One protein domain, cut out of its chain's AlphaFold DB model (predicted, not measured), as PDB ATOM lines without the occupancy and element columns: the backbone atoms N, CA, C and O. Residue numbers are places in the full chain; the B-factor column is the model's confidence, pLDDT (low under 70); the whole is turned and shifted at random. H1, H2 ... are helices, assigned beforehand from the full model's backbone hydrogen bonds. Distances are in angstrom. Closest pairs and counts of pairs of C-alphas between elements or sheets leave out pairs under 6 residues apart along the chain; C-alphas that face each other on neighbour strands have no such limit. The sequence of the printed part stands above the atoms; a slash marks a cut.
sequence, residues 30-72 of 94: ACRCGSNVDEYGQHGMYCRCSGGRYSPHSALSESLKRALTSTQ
ATOM      1  N   ALA A  30     158.755 176.390 148.845       80.19
ATOM      2  CA  ALA A  30     159.080 177.556 148.035       80.19
ATOM      3  C   ALA A  30     158.937 177.203 146.549       80.19
ATOM      4  O   ALA A  30     159.581 176.276 146.049       80.19
ATOM      5  N   CYS A  31     158.085 177.932 145.835       80.19
ATOM      6  CA  CYS A  31     157.985 177.803 144.391       80.19
ATOM      7  C   CYS A  31     159.234 178.380 143.717       80.19
ATOM      8  O   CYS A  31     159.890 179.286 144.231       80.19
ATOM      9  N   ARG A  32     159.513 177.932 142.491       76.88
ATOM     10  CA  ARG A  32     160.589 178.470 141.647       76.88
ATOM     11  C   ARG A  32     160.424 179.965 141.326       76.88
ATOM     12  O   ARG A  32     161.405 180.606 140.981       76.88
ATOM     13  N   CYS A  33     159.220 180.529 141.454       75.00
ATOM     14  CA  CYS A  33     159.001 181.976 141.336       75.00
ATOM     15  C   CYS A  33     159.385 182.769 142.600       75.00
ATOM     16  O   CYS A  33     159.230 183.985 142.611       75.00
ATOM     17  N   GLY A  34     159.829 182.099 143.670       79.12
ATOM     18  CA  GLY A  34     160.214 182.717 144.940       79.12
ATOM     19  C   GLY A  34     159.076 182.894 145.949       79.12
ATOM     20  O   GLY A  34     159.333 183.323 147.067       79.12
ATOM     21  N   SER A  35     157.831 182.555 145.600       79.12
ATOM     22  CA  SER A  35     156.696 182.631 146.530       79.12
ATOM     23  C   SER A  35     156.480 181.311 147.269       79.12
ATOM     24  O   SER A  35     156.701 180.233 146.712       79.12
ATOM     25  N   ASN A  36     155.985 181.386 148.501       80.31
ATOM     26  CA  ASN A  36     155.588 180.210 149.266       80.31
ATOM     27  C   ASN A  36     154.277 179.622 148.722       80.31
ATOM     28  O   ASN A  36     153.314 180.337 148.447       80.31
ATOM     29  N   VAL A  37     154.270 178.305 148.543       79.31
ATOM     30  CA  VAL A  37     153.097 177.510 148.180       79.31
ATOM     31  C   VAL A  37     152.447 177.018 149.459       79.31
ATOM     32  O   VAL A  37     153.096 176.320 150.234       79.31
ATOM     33  N   ASP A  38     151.175 177.349 149.656       77.19
ATOM     34  CA  ASP A  38     150.385 176.816 150.764       77.19
ATOM     35  C   ASP A  38     150.010 175.352 150.541       77.19
ATOM     36  O   ASP A  38     149.965 174.860 149.412       77.19
ATOM     37  N   GLU A  39     149.653 174.665 151.622       73.81
ATOM     38  CA  GLU A  39     149.276 173.247 151.615       73.81
ATOM     39  C   GLU A  39     148.098 172.892 150.689       73.81
ATOM     40  O   GLU A  39     147.925 171.744 150.276       73.81
ATOM     41  N   TYR A  40     147.307 173.893 150.310       72.75
ATOM     42  CA  TYR A  40     146.178 173.766 149.393       72.75
ATOM     43  C   TYR A  40     146.569 173.863 147.914       72.75
ATOM     44  O   TYR A  40     145.701 173.738 147.054       72.75
ATOM     45  N   GLY A  41     147.838 174.136 147.593       71.06
ATOM     46  CA  GLY A  41     148.332 174.169 146.214       71.06
ATOM     47  C   GLY A  41     147.772 175.302 145.345       71.06
ATOM     48  O   GLY A  41     148.022 175.319 144.140       71.06
ATOM     49  N   GLN A  42     147.065 176.279 145.928       73.00
ATOM     50  CA  GLN A  42     146.436 177.397 145.203       73.00
ATOM     51  C   GLN A  42     147.454 178.237 144.428       73.00
ATOM     52  O   GLN A  42     147.180 178.710 143.328       73.00
ATOM     53  N   HIS A  43     148.674 178.365 144.952       78.31
ATOM     54  CA  HIS A  43     149.761 179.027 144.241       78.31
ATOM     55  C   HIS A  43     150.019 178.394 142.865       78.31
ATOM     56  O   HIS A  43     150.271 179.106 141.891       78.31
ATOM     57  N   GLY A  44     149.875 177.070 142.750       69.19
ATOM     58  CA  GLY A  44     149.988 176.369 141.478       69.19
ATOM     59  C   GLY A  44     148.952 176.805 140.447       69.19
ATOM     60  O   GLY A  44     149.228 176.718 139.254       69.19
ATOM     61  N   MET A  45     147.830 177.382 140.890       68.44
ATOM     62  CA  MET A  45     146.762 177.937 140.057       68.44
ATOM     63  C   MET A  45     146.976 179.397 139.637       68.44
ATOM     64  O   MET A  45     146.368 179.797 138.652       68.44
ATOM     65  N   TYR A  46     147.893 180.172 140.257       67.50
ATOM     66  CA  TYR A  46     148.263 181.553 139.815       67.50
ATOM     67  C   TYR A  46     149.726 181.782 139.342       67.50
ATOM     68  O   TYR A  46     149.976 182.523 138.399       67.50
ATOM     69  N   CYS A  47     150.687 181.015 139.860       70.38
ATOM     70  CA  CYS A  47     152.059 180.948 139.354       70.38
ATOM     71  C   CYS A  47     152.299 180.264 137.986       70.38
ATOM     72  O   CYS A  47     152.195 179.041 137.823       70.38
ATOM     73  N   ARG A  48     152.790 181.048 137.022       65.75
ATOM     74  CA  ARG A  48     153.251 180.584 135.699       65.75
ATOM     75  C   ARG A  48     154.439 179.611 135.754       65.75
ATOM     76  O   ARG A  48     154.654 178.861 134.810       65.75
ATOM     77  N   CYS A  49     155.196 179.611 136.851       65.19
ATOM     78  CA  CYS A  49     156.333 178.715 137.076       65.19
ATOM     79  C   CYS A  49     155.943 177.398 137.769       65.19
ATOM     80  O   CYS A  49     156.814 176.557 137.996       65.19
ATOM     81  N   SER A  50     154.668 177.214 138.132       64.69
ATOM     82  CA  SER A  50     154.202 175.970 138.738       64.69
ATOM     83  C   SER A  50     154.023 174.887 137.673       64.69
ATOM     84  O   SER A  50     153.348 175.092 136.663       64.69
ATOM     85  N   GLY A  51     154.641 173.728 137.899       60.66
ATOM     86  CA  GLY A  51     154.822 172.652 136.919       60.66
ATOM     87  C   GLY A  51     153.570 171.870 136.498       60.66
ATOM     88  O   GLY A  51     153.724 170.759 136.013       60.66
ATOM     89  N   GLY A  52     152.356 172.400 136.679       59.28
ATOM     90  CA  GLY A  52     151.105 171.655 136.446       59.28
ATOM     91  C   GLY A  52     149.993 172.414 135.722       59.28
ATOM     92  O   GLY A  52     148.868 171.936 135.660       59.28
ATOM     93  N   ARG A  53     150.265 173.612 135.197       57.84
ATOM     94  CA  ARG A  53     149.207 174.516 134.713       57.84
ATOM     95  C   ARG A  53     148.706 174.286 133.306       57.84
ATOM     96  O   ARG A  53     147.552 174.567 133.012       57.84
ATOM     97  N   TYR A  54     149.567 173.756 132.458       52.53
ATOM     98  CA  TYR A  54     149.214 173.451 131.088       52.53
ATOM     99  C   TYR A  54     149.644 172.016 130.823       52.53
ATOM    100  O   TYR A  54     150.622 171.770 130.125       52.53
ATOM    101  N   SER A  55     148.868 171.047 131.326       50.91
ATOM    102  CA  SER A  55     148.584 169.934 130.418       50.91
ATOM    103  C   SER A  55     148.057 170.596 129.147       50.91
ATOM    104  O   SER A  55     147.147 171.424 129.252       50.91
ATOM    105  N   PRO A  56     148.667 170.367 127.975       56.19
ATOM    106  CA  PRO A  56     148.272 171.046 126.761       56.19
ATOM    107  C   PRO A  56     146.827 170.665 126.434       56.19
ATOM    108  O   PRO A  56     146.563 169.716 125.701       56.19
ATOM    109  N   HIS A  57     145.872 171.467 126.906       54.78
ATOM    110  CA  HIS A  57     144.545 171.547 126.310       54.78
ATOM    111  C   HIS A  57     144.669 171.840 124.809       54.78
ATOM    112  O   HIS A  57     143.750 171.535 124.063       54.78
ATOM    113  N   SER A  58     145.821 172.355 124.347       56.81
ATOM    114  CA  SER A  58     146.173 172.420 122.933       56.81
ATOM    115  C   SER A  58     146.187 171.044 122.264       56.81
ATOM    116  O   SER A  58     145.564 170.911 121.220       56.81
ATOM    117  N   ALA A  59     146.793 170.013 122.859       63.78
ATOM    118  CA  ALA A  59     146.833 168.671 122.277       63.78
ATOM    119  C   ALA A  59     145.421 168.085 122.138       63.78
ATOM    120  O   ALA A  59     145.057 167.610 121.067       63.78
ATOM    121  N   LEU A  60     144.590 168.225 123.175       69.44
ATOM    122  CA  LEU A  60     143.184 167.811 123.129       69.44
ATOM    123  C   LEU A  60     142.371 168.630 122.117       69.44
ATOM    124  O   LEU A  60     141.601 168.064 121.346       69.44
ATOM    125  N   SER A  61     142.562 169.951 122.078       71.62
ATOM    126  CA  SER A  61     141.882 170.825 121.116       71.62
ATOM    127  C   SER A  61     142.302 170.536 119.672       71.62
ATOM    128  O   SER A  61     141.477 170.628 118.770       71.62
ATOM    129  N   GLU A  62     143.553 170.125 119.445       73.62
ATOM    130  CA  GLU A  62     144.057 169.707 118.138       73.62
ATOM    131  C   GLU A  62     143.496 168.340 117.741       73.62
ATOM    132  O   GLU A  62     143.078 168.166 116.597       73.62
ATOM    133  N   SER A  63     143.404 167.390 118.675       78.94
ATOM    134  CA  SER A  63     142.734 166.105 118.445       78.94
ATOM    135  C   SER A  63     141.253 166.286 118.105       78.94
ATOM    136  O   SER A  63     140.774 165.691 117.142       78.94
ATOM    137  N   LEU A  64     140.540 167.158 118.826       79.94
ATOM    138  CA  LEU A  64     139.142 167.493 118.539       79.94
ATOM    139  C   LEU A  64     138.990 168.196 117.189       79.94
ATOM    140  O   LEU A  64     138.124 167.827 116.399       79.94
ATOM    141  N   LYS A  65     139.864 169.158 116.875       79.81
ATOM    142  CA  LYS A  65     139.862 169.833 115.573       79.81
ATOM    143  C   LYS A  65     140.086 168.844 114.430       79.81
ATOM    144  O   LYS A  65     139.396 168.921 113.415       79.81
ATOM    145  N   ARG A  66     141.017 167.898 114.587       80.19
ATOM    146  CA  ARG A  66     141.270 166.831 113.606       80.19
ATOM    147  C   ARG A  66     140.061 165.915 113.436       80.19
ATOM    148  O   ARG A  66     139.696 165.635 112.299       80.19
ATOM    149  N   ALA A  67     139.414 165.511 114.529       84.12
ATOM    150  CA  ALA A  67     138.200 164.696 114.478       84.12
ATOM    151  C   ALA A  67     137.060 165.415 113.733       84.12
ATOM    152  O   ALA A  67     136.465 164.839 112.829       84.12
ATOM    153  N   LEU A  68     136.824 166.697 114.034       82.38
ATOM    154  CA  LEU A  68     135.792 167.507 113.373       82.38
ATOM    155  C   LEU A  68     136.113 167.781 111.893       82.38
ATOM    156  O   LEU A  68     135.228 167.768 111.043       82.38
ATOM    157  N   THR A  69     137.393 167.965 111.562       81.69
ATOM    158  CA  THR A  69     137.834 168.118 110.165       81.69
ATOM    159  C   THR A  69     137.634 166.815 109.382       81.69
ATOM    160  O   THR A  69     137.251 166.856 108.215       81.69
ATOM    161  N   SER A  70     137.826 165.655 110.024       83.56
ATOM    162  CA  SER A  70     137.574 164.341 109.418       83.56
ATOM    163  C   SER A  70     136.103 164.123 109.060       83.56
ATOM    164  O   SER A  70     135.816 163.357 108.144       83.56
ATOM    165  N   THR A  71     135.178 164.787 109.753       85.75
ATOM    166  CA  THR A  71     133.736 164.748 109.471       85.75
ATOM    167  C   THR A  71     133.275 165.929 108.611       85.75
ATOM    168  O   THR A  71     132.086 166.234 108.583       85.75
ATOM    169  N   GLN A  72     134.208 166.630 107.942       79.44
ATOM    170  CA  GLN A  72     133.955 167.830 107.125       79.44
ATOM    171  C   GLN A  72     133.215 168.951 107.877       79.44
ATOM    172  O   GLN A  72     132.564 169.804 107.278       79.44
TER     173      GLN A  72
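AT A GLANCE: This is residues 30 to 72 of the 94 residues of an uncharacterized protein of Ramazzottius varieornatus (UniProt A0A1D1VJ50). A small head of loops, residues 30 to 53, holds the one-turn helix H1, and from it a single long arm sticks out, residues 54 to 72, with H2 in it. The arm runs along the longest axis of the printed part, and residues 30 to 53 take up the rest of that length. The printed part has 43 residues with two named helices, H1 then H2, and no named strand; the class is all helix, though under half of the residues are in named elements. It is extended, with a radius of gyration of the C-alphas of 16.2 A and spans of 49 by 17 by 11 A.

IN THESE COORDINATES: Residues 30 to 42 hold no named element. H1, residues 43 to 46, begins at C-alpha 43 (149.761, 179.027, 144.241). H2, residues 57 to 70, is 19.6 A long and ends at C-alpha 70 (137.574, 164.341, 109.418).

HOW THE PARTS SIT: H1 and H2 are apart, joined by a short link of 10 residues. In H2 every O i to N i+4 pair is within hydrogen-bond range; H1 is too short for such a pair.

THE WHOLE: The C-alphas of Ala 30 and Gln 72, the two farthest apart, are 49.0 A apart. The printed part has no cut. The pLDDT is under 70 at residues 44 to 46 and 48 to 60.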